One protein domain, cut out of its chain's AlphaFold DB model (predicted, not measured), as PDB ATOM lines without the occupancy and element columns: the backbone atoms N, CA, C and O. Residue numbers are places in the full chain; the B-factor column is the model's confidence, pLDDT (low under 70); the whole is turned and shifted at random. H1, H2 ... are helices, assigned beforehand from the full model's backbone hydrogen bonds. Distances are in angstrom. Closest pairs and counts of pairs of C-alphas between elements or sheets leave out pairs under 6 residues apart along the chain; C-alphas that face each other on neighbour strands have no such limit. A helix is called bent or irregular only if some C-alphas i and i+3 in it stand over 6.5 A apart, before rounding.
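Overview. This is residues 37 to 119 of the 192 residues of the protein "Hypothetical protein" of Chrysotila carterae (UniProt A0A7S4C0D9). Two long helices, H2 and H3, meet near their ends as a V, the beginning of H2 by the end of H3; a link of 25 residues with no named element, 68 to 92, runs across the open side, and short H1 sits by the point of the V. The middle is open: residues 54 to 60 of H2 and 99 to 104 of H3 stand free. The printed part has 83 residues with three named helices, H1, H2, H3 along the chain, and no named strand; its class is all helix. It is loose, with a radius of gyration of the C-alphas of 16.1 A, and flat, spanning 44 by 31 by 16 A.

Arrangement. Look first at H2, residues 45 to 67, and H3, residues 93 to 115. They touch, H2 with residues 45 to 49 alone and H3 with 106 to 114 alone; their closest C-alphas, of Pro 45 and Leu 113, are 6.5 A apart. They run opposite ways at a steep tilt of 52 degrees. H1, residues 37 to 42, is close to H2 but not clearly touching: their closest C-alphas, of Arg 40 and Phe 48, are 8.0 A apart. H1 and H3 are only just apart, at 8.3 A. Every O i to N i+4 pair is within hydrogen-bond range in H2, 17 of 19 in H3 and 0 of 2 in H1, where 0 of 3 O i to N i+3 pairs are.

Along the chain. Find C-alpha 45 at (138.569, -8.409, 48.314); from there H2 runs 32.5 A to C-alpha 67 at (158.028, -28.574, 31.895). H3 runs 31.3 A and ends at C-alpha 115, (143.999, -6.887, 58.059); it is neither bent nor irregular, but only just: C-alphas 102 and 105 are 6.1 A apart. H1, 10.4 A, is irregular: C-alphas 38 and 41 are 7.1 A apart.

Size, cuts and confidence. The two C-alphas farthest apart, of Asp 69 and Tyr 118, are 46.7 A apart. The printed part has no cut; the link from H1 to H2 is tight, that from H2 to H3 long. Mean pLDDT of the printed part is 79.7; look for values under 70 at residues 40, 78, 80 and 88 to 89.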
ATOM      1  N   GLU A  37     148.123  -4.063  47.860       75.81
ATOM      2  CA  GLU A  37     147.757  -2.942  48.735       75.81
ATOM      3  C   GLU A  37     147.253  -1.727  47.934       75.81
ATOM      4  O   GLU A  37     146.245  -1.122  48.299       75.81
ATOM      5  N   GLN A  38     147.891  -1.415  46.799       81.00
ATOM      6  CA  GLN A  38     147.511  -0.294  45.927       81.00
ATOM      7  C   GLN A  38     146.245  -0.551  45.101       81.00
ATOM      8  O   GLN A  38     145.500   0.386  44.823       81.00
ATOM      9  N   LEU A  39     146.005  -1.799  44.689       77.69
ATOM     10  CA  LEU A  39     144.870  -2.189  43.841       77.69
ATOM     11  C   LEU A  39     143.597  -2.500  44.642       77.69
ATOM     12  O   LEU A  39     142.516  -2.676  44.088       77.69
ATOM     13  N   ARG A  40     143.714  -2.571  45.965       69.94
ATOM     14  CA  ARG A  40     142.621  -2.900  46.872       69.94
ATOM     15  C   ARG A  40     141.486  -1.870  47.005       69.94
ATOM     16  O   ARG A  40     140.357  -2.317  47.171       69.94
ATOM     17  N   PRO A  41     141.685  -0.536  46.952       73.81
ATOM     18  CA  PRO A  41     140.571   0.408  47.093       73.81
ATOM     19  C   PRO A  41     139.598   0.385  45.904       73.81
ATOM     20  O   PRO A  41     138.504   0.932  46.010       73.81
ATOM     21  N   THR A  42     139.967  -0.240  44.784       78.38
ATOM     22  CA  THR A  42     139.162  -0.282  43.556       78.38
ATOM     23  C   THR A  42     138.385  -1.584  43.354       78.38
ATOM     24  O   THR A  42     137.510  -1.615  42.490       78.38
ATOM     25  N   MET A  43     138.656  -2.651  44.119       79.12
ATOM     26  CA  MET A  43     138.025  -3.965  43.926       79.12
ATOM     27  C   MET A  43     137.576  -4.614  45.235       79.12
ATOM     28  O   MET A  43     138.184  -4.442  46.288       79.12
ATOM     29  N   ASP A  44     136.512  -5.416  45.145       83.25
ATOM     30  CA  ASP A  44     136.071  -6.261  46.251       83.25
ATOM     31  C   ASP A  44     137.159  -7.307  46.604       83.25
ATOM     32  O   ASP A  44     137.686  -7.963  45.695       83.25
ATOM     33  N   PRO A  45     137.506  -7.493  47.894       78.06
ATOM     34  CA  PRO A  45     138.569  -8.409  48.314       78.06
ATOM     35  C   PRO A  45     138.335  -9.864  47.898       78.06
ATOM     36  O   PRO A  45     139.289 -10.570  47.565       78.06
ATOM     37  N   THR A  46     137.082 -10.321  47.897       81.31
ATOM     38  CA  THR A  46     136.736 -11.690  47.511       81.31
ATOM     39  C   THR A  46     136.927 -11.893  46.014       81.31
ATOM     40  O   THR A  46     137.461 -12.923  45.600       81.31
ATOM     41  N   LEU A  47     136.545 -10.905  45.201       84.88
ATOM     42  CA  LEU A  47     136.759 -10.951  43.755       84.88
ATOM     43  C   LEU A  47     138.252 -10.917  43.410       84.88
ATOM     44  O   LEU A  47     138.701 -11.689  42.564       84.88
ATOM     45  N   PHE A  48     139.022 -10.058  44.081       84.81
ATOM     46  CA  PHE A  48     140.472  -9.993  43.903       84.81
ATOM     47  C   PHE A  48     141.133 -11.343  44.204       84.81
ATOM     48  O   PHE A  48     141.884 -11.859  43.376       84.81
ATOM     49  N   LEU A  49     140.795 -11.961  45.341       84.12
ATOM     50  CA  LEU A  49     141.349 -13.259  45.718       84.12
ATOM     51  C   LEU A  49     140.957 -14.358  44.721       84.12
ATOM     52  O   LEU A  49     141.808 -15.142  44.312       84.12
ATOM     53  N   ALA A  50     139.701 -14.388  44.265       85.50
ATOM     54  CA  ALA A  50     139.257 -15.356  43.264       85.50
ATOM     55  C   ALA A  50     140.050 -15.240  41.949       85.50
ATOM     56  O   ALA A  50     140.452 -16.255  41.382       85.50
ATOM     57  N   LEU A  51     140.321 -14.017  41.482       87.94
ATOM     58  CA  LEU A  51     141.117 -13.783  40.273       87.94
ATOM     59  C   LEU A  51     142.573 -14.226  40.441       87.94
ATOM     60  O   LEU A  51     143.124 -14.843  39.531       87.94
ATOM     61  N   VAL A  52     143.177 -13.963  41.602       86.88
ATOM     62  CA  VAL A  52     144.537 -14.425  41.920       86.88
ATOM     63  C   VAL A  52     144.608 -15.952  41.923       86.88
ATOM     64  O   VAL A  52     145.518 -16.514  41.320       86.88
ATOM     65  N   GLN A  53     143.619 -16.635  42.505       86.44
ATOM     66  CA  GLN A  53     143.578 -18.101  42.517       86.44
ATOM     67  C   GLN A  53     143.388 -18.690  41.117       86.44
ATOM     68  O   GLN A  53     144.044 -19.669  40.761       86.44
ATOM     69  N   ILE A  54     142.540 -18.076  40.286       88.88
ATOM     70  CA  ILE A  54     142.384 -18.474  38.880       88.88
ATOM     71  C   ILE A  54     143.704 -18.287  38.125       88.88
ATOM     72  O   ILE A  54     144.112 -19.179  37.382       88.88
ATOM     73  N   GLN A  55     144.392 -17.161  38.336       89.75
ATOM     74  CA  GLN A  55     145.693 -16.894  37.727       89.75
ATOM     75  C   GLN A  55     146.743 -17.916  38.170       89.75
ATOM     76  O   GLN A  55     147.491 -18.417  37.331       89.75
ATOM     77  N   PHE A  56     146.791 -18.257  39.459       88.75
ATOM     78  CA  PHE A  56     147.710 -19.263  39.986       88.75
ATOM     79  C   PHE A  56     147.429 -20.645  39.390       88.75
ATOM     80  O   PHE A  56     148.353 -21.308  38.928       88.75
ATOM     81  N   MET A  57     146.157 -21.044  39.304       87.44
ATOM     82  CA  MET A  57     145.750 -22.298  38.666       87.44
ATOM     83  C   MET A  57     146.145 -22.339  37.183       87.44
ATOM     84  O   MET A  57     146.687 -23.338  36.715       87.44
ATOM     85  N   ALA A  58     145.900 -21.254  36.442       88.94
ATOM     86  CA  ALA A  58     146.258 -21.158  35.030       88.94
ATOM     87  C   ALA A  58     147.777 -21.225  34.825       88.94
ATOM     88  O   ALA A  58     148.250 -21.920  33.927       88.94
ATOM     89  N   LEU A  59     148.541 -20.539  35.679       89.44
ATOM     90  CA  LEU A  59     149.995 -20.544  35.630       89.44
ATOM     91  C   LEU A  59     150.556 -21.924  35.987       89.44
ATOM     92  O   LEU A  59     151.398 -22.433  35.256       89.44
ATOM     93  N   ALA A  60     150.053 -22.562  37.045       86.25
ATOM     94  CA  ALA A  60     150.447 -23.913  37.436       86.25
ATOM     95  C   ALA A  60     150.183 -24.930  36.314       86.25
ATOM     96  O   ALA A  60     151.048 -25.746  36.008       86.25
ATOM     97  N   LEU A  61     149.027 -24.836  35.645       85.38
ATOM     98  CA  LEU A  61     148.711 -25.684  34.497       85.38
ATOM     99  C   LEU A  61     149.632 -25.399  33.302       85.38
ATOM    100  O   LEU A  61     150.085 -26.331  32.646       85.38
ATOM    101  N   ALA A  62     149.940 -24.129  33.030       87.00
ATOM    102  CA  ALA A  62     150.883 -23.760  31.980       87.00
ATOM    103  C   ALA A  62     152.285 -24.321  32.262       87.00
ATOM    104  O   ALA A  62     152.893 -24.893  31.361       87.00
ATOM    105  N   PHE A  63     152.771 -24.216  33.504       84.75
ATOM    106  CA  PHE A  63     154.043 -24.808  33.924       84.75
ATOM    107  C   PHE A  63     154.042 -26.329  33.765       84.75
ATOM    108  O   PHE A  63     154.982 -26.859  33.181       84.75
ATOM    109  N   ALA A  64     152.984 -27.023  34.194       81.62
ATOM    110  CA  ALA A  64     152.863 -28.466  33.988       81.62
ATOM    111  C   ALA A  64     152.944 -28.831  32.493       81.62
ATOM    112  O   ALA A  64     153.707 -29.704  32.110       81.62
ATOM    113  N   CYS A  65     152.248 -28.102  31.615       82.25
ATOM    114  CA  CYS A  65     152.312 -28.342  30.168       82.25
ATOM    115  C   CYS A  65     153.670 -28.009  29.520       82.25
ATOM    116  O   CYS A  65     153.967 -28.533  28.450       82.25
ATOM    117  N   LEU A  66     154.443 -27.084  30.099       83.75
ATOM    118  CA  LEU A  66     155.717 -26.603  29.545       83.75
ATOM    119  C   LEU A  66     156.922 -27.423  30.013       83.75
ATOM    120  O   LEU A  66     157.896 -27.524  29.269       83.75
ATOM    121  N   PHE A  67     156.880 -27.944  31.241       80.69
ATOM    122  CA  PHE A  67     158.028 -28.574  31.895       80.69
ATOM    123  C   PHE A  67     157.874 -30.080  32.118       80.69
ATOM    124  O   PHE A  67     158.901 -30.741  32.257       80.69
ATOM    125  N   ASP A  68     156.655 -30.633  32.125       77.88
ATOM    126  CA  ASP A  68     156.486 -32.088  32.120       77.88
ATOM    127  C   ASP A  68     156.476 -32.626  30.685       77.88
ATOM    128  O   ASP A  68     155.713 -32.183  29.827       77.88
ATOM    129  N   ASP A  69     157.285 -33.660  30.444       72.56
ATOM    130  CA  ASP A  69     157.352 -34.373  29.160       72.56
ATOM    131  C   ASP A  69     156.032 -35.086  28.800       72.56
ATOM    132  O   ASP A  69     155.818 -35.500  27.657       72.56
ATOM    133  N   THR A  70     155.132 -35.250  29.774       71.19
ATOM    134  CA  THR A  70     153.806 -35.843  29.590       71.19
ATOM    135  C   THR A  70     152.719 -34.803  29.843       71.19
ATOM    136  O   THR A  70     152.616 -34.323  30.973       71.19
ATOM    137  N   PRO A  71     151.872 -34.479  28.848       70.31
ATOM    138  CA  PRO A  71     150.830 -33.483  29.029       70.31
ATOM    139  C   PRO A  71     149.814 -33.943  30.085       70.31
ATOM    140  O   PRO A  71     149.486 -35.133  30.140       70.31
ATOM    141  N   PRO A  72     149.283 -33.015  30.902       71.94
ATOM    142  CA  PRO A  72     148.288 -33.344  31.911       71.94
ATOM    143  C   PRO A  72     147.032 -33.912  31.245       71.94
ATOM    144  O   PRO A  72     146.466 -33.328  30.318       71.94
ATOM    145  N   GLU A  73     146.583 -35.069  31.725       78.69
ATOM    146  CA  GLU A  73     145.424 -35.746  31.157       78.69
ATOM    147  C   GLU A  73     144.135 -35.173  31.750       78.69
ATOM    148  O   GLU A  73     144.030 -34.909  32.954       78.69
ATOM    149  N   LEU A  74     143.096 -35.046  30.919       77.50
ATOM    150  CA  LEU A  74     141.739 -34.735  31.379       77.50
ATOM    151  C   LEU A  74     141.104 -35.981  32.023       77.50
ATOM    152  O   LEU A  74     140.103 -36.519  31.557       77.50
ATOM    153  N   SER A  75     141.738 -36.462  33.085       75.81
ATOM    154  CA  SER A  75     141.429 -37.696  33.796       75.81
ATOM    155  C   SER A  75     141.300 -37.426  35.296       75.81
ATOM    156  O   SER A  75     141.732 -36.390  35.813       75.81
ATOM    157  N   ARG A  76     140.690 -38.374  36.010       73.12
ATOM    158  CA  ARG A  76     140.704 -38.434  37.477       73.12
ATOM    159  C   ARG A  76     141.889 -39.247  37.989       73.12
ATOM    160  O   ARG A  76     141.855 -39.696  39.117       73.12
ATOM    161  N   ASP A  77     142.923 -39.477  37.189       75.31
ATOM    162  CA  ASP A  77     144.119 -40.145  37.694       75.31
ATOM    163  C   ASP A  77     144.735 -39.315  38.850       75.31
ATOM    164  O   ASP A  77     144.987 -38.120  38.666       75.31
ATOM    165  N   PRO A  78     144.965 -39.898  40.044       68.31
ATOM    166  CA  PRO A  78     145.515 -39.192  41.202       68.31
ATOM    167  C   PRO A  78     146.951 -38.673  41.024       68.31
ATOM    168  O   PRO A  78     147.403 -37.917  41.890       68.31
ATOM    169  N   VAL A  79     147.658 -39.099  39.973       71.19
ATOM    170  CA  VAL A  79     149.053 -38.739  39.677       71.19
ATOM    171  C   VAL A  79     149.159 -37.805  38.470       71.19
ATOM    172  O   VAL A  79     149.988 -36.904  38.483       71.19
ATOM    173  N   ARG A  80     148.332 -38.001  37.435       69.50
ATOM    174  CA  ARG A  80     148.466 -37.295  36.138       69.50
ATOM    175  C   ARG A  80     147.220 -36.538  35.684       69.50
ATOM    176  O   ARG A  80     147.251 -35.831  34.679       69.50
ATOM    177  N   GLY A  81     146.111 -36.718  36.393       73.81
ATOM    178  CA  GLY A  81     144.825 -36.158  36.028       73.81
ATOM    179  C   GLY A  81     144.632 -34.749  36.571       73.81
ATOM    180  O   GLY A  81     144.807 -34.509  37.766       73.81
ATOM    181  N   ILE A  82     144.142 -33.835  35.731       77.81
ATOM    182  CA  ILE A  82     143.730 -32.479  36.146       77.81
ATOM    183  C   ILE A  82     142.662 -32.541  37.259       77.81
ATOM    184  O   ILE A  82     142.594 -31.674  38.131       77.81
ATOM    185  N   PHE A  83     141.852 -33.606  37.283       79.06
ATOM    186  CA  PHE A  83     140.842 -33.858  38.313       79.06
ATOM    187  C   PHE A  83     141.260 -34.930  39.329       79.06
ATOM    188  O   PHE A  83     140.406 -35.450  40.052       79.06
ATOM    189  N   GLY A  84     142.551 -35.257  39.428       71.50
ATOM    190  CA  GLY A  84     143.092 -36.248  40.367       71.50
ATOM    191  C   GLY A  84     142.843 -35.922  41.846       71.50
ATOM    192  O   GLY A  84     142.845 -36.807  42.701       71.50
ATOM    193  N   TRP A  85     142.549 -34.661  42.168       71.44
ATOM    194  CA  TRP A  85     142.111 -34.233  43.503       71.44
ATOM    195  C   TRP A  85     140.701 -34.732  43.871       71.44
ATOM    196  O   TRP A  85     140.389 -34.865  45.052       71.44
ATOM    197  N   SER A  86     139.862 -35.045  42.875       73.62
ATOM    198  CA  SER A  86     138.476 -35.509  43.051       73.62
ATOM    199  C   SER A  86     138.332 -37.029  43.194       73.62
ATOM    200  O   SER A  86     137.217 -37.553  43.235       73.62
ATOM    201  N   VAL A  87     139.455 -37.751  43.264       74.56
ATOM    202  CA  VAL A  87     139.482 -39.209  43.418       74.56
ATOM    203  C   VAL A  87     138.882 -39.611  44.758       74.56
ATOM    204  O   VAL A  87     139.461 -39.373  45.817       74.56
ATOM    205  N   LEU A  88     137.722 -40.262  44.688       65.88
ATOM    206  CA  LEU A  88     136.993 -40.806  45.835       65.88
ATOM    207  C   LEU A  88     137.561 -42.146  46.334       65.88
ATOM    208  O   LEU A  88     137.188 -42.586  47.416       65.88
ATOM    209  N   GLU A  89     138.455 -42.790  45.573       67.94
ATOM    210  CA  GLU A  89     139.055 -44.084  45.942       67.94
ATOM    211  C   GLU A  89     140.000 -43.984  47.146       67.94
ATOM    212  O   GLU A  89     140.175 -44.962  47.870       67.94
ATOM    213  N   ILE A  90     140.584 -42.806  47.397       71.56
ATOM    214  CA  ILE A  90     141.420 -42.561  48.574       71.56
ATOM    215  C   ILE A  90     140.541 -41.901  49.644       71.56
ATOM    216  O   ILE A  90     140.195 -40.719  49.502       71.56
ATOM    217  N   PRO A  91     140.164 -42.622  50.716       71.25
ATOM    218  CA  PRO A  91     139.283 -42.083  51.740       71.25
ATOM    219  C   PRO A  91     139.910 -40.841  52.377       71.25
ATOM    220  O   PRO A  91     141.066 -40.844  52.792       71.25
ATOM    221  N   GLY A  92     139.140 -39.755  52.421       74.19
ATOM    222  CA  GLY A  92     139.548 -38.501  53.053       74.19
ATOM    223  C   GLY A  92     140.346 -37.530  52.174       74.19
ATOM    224  O   GLY A  92     140.516 -36.383  52.584       74.19
ATOM    225  N   ARG A  93     140.785 -37.917  50.964       77.81
ATOM    226  CA  ARG A  93     141.575 -37.033  50.079       77.81
ATOM    227  C   ARG A  93     140.773 -35.829  49.589       77.81
ATOM    228  O   ARG A  93     141.262 -34.709  49.637       77.81
ATOM    229  N   LEU A  94     139.526 -36.036  49.168       81.12
ATOM    230  CA  LEU A  94     138.667 -34.933  48.727       81.12
ATOM    231  C   LEU A  94     138.345 -33.966  49.879       81.12
ATOM    232  O   LEU A  94     138.388 -32.752  49.696       81.12
ATOM    233  N   SER A  95     138.051 -34.491  51.073       83.06
ATOM    234  CA  SER A  95     137.732 -33.664  52.241       83.06
ATOM    235  C   SER A  95     138.939 -32.888  52.760       83.06
ATOM    236  O   SER A  95     138.780 -31.731  53.132       83.06
ATOM    237  N   SER A  96     140.139 -33.480  52.764       83.88
ATOM    238  CA  SER A  96     141.350 -32.776  53.193       83.88
ATOM    239  C   SER A  96     141.745 -31.680  52.205       83.88
ATOM    240  O   SER A  96     142.072 -30.577  52.626       83.88
ATOM    241  N   GLN A  97     141.633 -31.940  50.900       84.12
ATOM    242  CA  GLN A  97     141.895 -30.945  49.858       84.12
ATOM    243  C   GLN A  97     140.898 -29.782  49.918       84.12
ATOM    244  O   GLN A  97     141.299 -28.623  49.865       84.12
ATOM    245  N   LEU A  98     139.603 -30.071  50.104       84.75
ATOM    246  CA  LEU A  98     138.587 -29.031  50.292       84.75
ATOM    247  C   LEU A  98     138.817 -28.228  51.573       84.75
ATOM    248  O   LEU A  98     138.662 -27.011  51.556       84.75
ATOM    249  N   TRP A  99     139.203 -28.883  52.668       87.06
ATOM    250  CA  TRP A  99     139.538 -28.201  53.914       87.06
ATOM    251  C   TRP A  99     140.733 -27.257  53.736       87.06
ATOM    252  O   TRP A  99     140.660 -26.090  54.114       87.06
ATOM    253  N   LEU A 100     141.807 -27.727  53.100       86.19
ATOM    254  CA  LEU A 100     142.989 -26.914  52.824       86.19
ATOM    255  C   LEU A 100     142.656 -25.723  51.914       86.19
ATOM    256  O   LEU A 100     142.986 -24.592  52.249       86.19
ATOM    257  N   ALA A 101     141.948 -25.943  50.807       83.00
ATOM    258  CA  ALA A 101     141.647 -24.872  49.858       83.00
ATOM    259  C   ALA A 101     140.619 -23.857  50.397       83.00
ATOM    260  O   ALA A 101     140.803 -22.647  50.283       83.00
ATOM    261  N   ALA A 102     139.517 -24.327  50.982       83.25
ATOM    262  CA  ALA A 102     138.420 -23.447  51.384       83.25
ATOM    263  C   ALA A 102     138.613 -22.844  52.778       83.25
ATOM    264  O   ALA A 102     138.194 -21.716  53.021       83.25
ATOM    265  N   VAL A 103     139.208 -23.585  53.712       86.12
ATOM    266  CA  VAL A 103     139.395 -23.086  55.076       86.12
ATOM    267  C   VAL A 103     140.775 -22.485  55.212       86.12
ATOM    268  O   VAL A 103     140.868 -21.310  55.531       86.12
ATOM    269  N   VAL A 104     141.845 -23.222  54.935       86.62
ATOM    270  CA  VAL A 104     143.198 -22.702  55.192       86.62
ATOM    271  C   VAL A 104     143.555 -21.576  54.219       86.62
ATOM    272  O   VAL A 104     143.892 -20.478  54.654       86.62
ATOM    273  N   ASP A 105     143.415 -21.817  52.919       85.19
ATOM    274  CA  ASP A 105     143.880 -20.879  51.895       85.19
ATOM    275  C   ASP A 105     142.922 -19.690  51.725       85.19
ATOM    276  O   ASP A 105     143.311 -18.532  51.882       85.19
ATOM    277  N   TYR A 106     141.628 -19.950  51.510       83.56
ATOM    278  CA  TYR A 106     140.662 -18.867  51.315       83.56
ATOM    279  C   TYR A 106     140.456 -18.010  52.576       83.56
ATOM    280  O   TYR A 106     140.454 -16.781  52.473       83.56
ATOM    281  N   SER A 107     140.323 -18.604  53.773       85.12
ATOM    282  CA  SER A 107     140.178 -17.789  54.994       85.12
ATOM    283  C   SER A 107     141.464 -17.041  55.339       85.12
ATOM    284  O   SER A 107     141.389 -15.883  55.756       85.12
ATOM    285  N   GLY A 108     142.629 -17.651  55.083       82.38
ATOM    286  CA  GLY A 108     143.924 -16.995  55.187       82.38
ATOM    287  C   GLY A 108     143.975 -15.771  54.280       82.38
ATOM    288  O   GLY A 108     144.096 -14.649  54.771       82.38
ATOM    289  N   GLY A 109     143.786 -15.957  52.973       82.00
ATOM    290  CA  GLY A 109     143.830 -14.886  51.977       82.00
ATOM    291  C   GLY A 109     142.851 -13.745  52.264       82.00
ATOM    292  O   GLY A 109     143.242 -12.576  52.246       82.00
ATOM    293  N   VAL A 110     141.595 -14.057  52.606       82.69
ATOM    294  CA  VAL A 110     140.606 -13.033  52.986       82.69
ATOM    295  C   VAL A 110     141.020 -12.323  54.274       82.69
ATOM    296  O   VAL A 110     140.965 -11.097  54.334       82.69
ATOM    297  N   GLY A 111     141.465 -13.060  55.293       83.56
ATOM    298  CA  GLY A 111     141.921 -12.492  56.562       83.56
ATOM    299  C   GLY A 111     143.083 -11.520  56.368       83.56
ATOM    300  O   GLY A 111     143.038 -10.393  56.858       83.56
ATOM    301  N   PHE A 112     144.073 -11.907  55.570       80.06
ATOM    302  CA  PHE A 112     145.191 -11.054  55.180       80.06
ATOM    303  C   PHE A 112     144.746  -9.777  54.480       80.06
ATOM    304  O   PHE A 112     145.137  -8.675  54.875       80.06
ATOM    305  N   LEU A 113     143.895  -9.918  53.462       79.31
ATOM    306  CA  LEU A 113     143.344  -8.776  52.748       79.31
ATOM    307  C   LEU A 113     142.562  -7.877  53.700       79.31
ATOM    308  O   LEU A 113     142.671  -6.666  53.586       79.31
ATOM    309  N   LEU A 114     141.805  -8.409  54.659       80.56
ATOM    310  CA  LEU A 114     141.068  -7.605  55.637       80.56
ATOM    311  C   LEU A 114     141.990  -6.876  56.620       80.56
ATOM    312  O   LEU A 114     141.758  -5.699  56.885       80.56
ATOM    313  N   VAL A 115     143.050  -7.516  57.122       79.69
ATOM    314  CA  VAL A 115     143.999  -6.887  58.059       79.69
ATOM    315  C   VAL A 115     144.751  -5.734  57.399       79.69
ATOM    316  O   VAL A 115     144.895  -4.680  58.020       79.69
ATOM    317  N   MET A 116     145.095  -5.856  56.114       75.75
ATOM    318  CA  MET A 116     145.650  -4.739  55.337       75.75
ATOM    319  C   MET A 116     144.697  -3.526  55.256       75.75
ATOM    320  O   MET A 116     145.064  -2.485  54.728       75.75
ATOM    321  N   LYS A 117     143.434  -3.606  55.728       72.06
ATOM    322  CA  LYS A 117     142.543  -2.424  55.863       72.06
ATOM    323  C   LYS A 117     143.004  -1.497  56.975       72.06
ATOM    324  O   LYS A 117     142.795  -0.295  56.892       72.06
ATOM    325  N   TYR A 118     143.510  -2.095  58.041       74.44
ATOM    326  CA  TYR A 118     143.685  -1.428  59.320       74.44
ATOM    327  C   TYR A 118     145.159  -1.214  59.637       74.44
ATOM    328  O   TYR A 118     145.489  -0.369  60.462       74.44
ATOM    329  N   VAL A 119     146.042  -1.982  58.999       74.56
ATOM    330  CA  VAL A 119     147.455  -2.026  59.348       74.56
ATOM    331  C   VAL A 119     148.309  -2.030  58.073       74.56
ATOM    332  O   VAL A 119     147.961  -2.750  57.135       74.56
TER     333      VAL A 119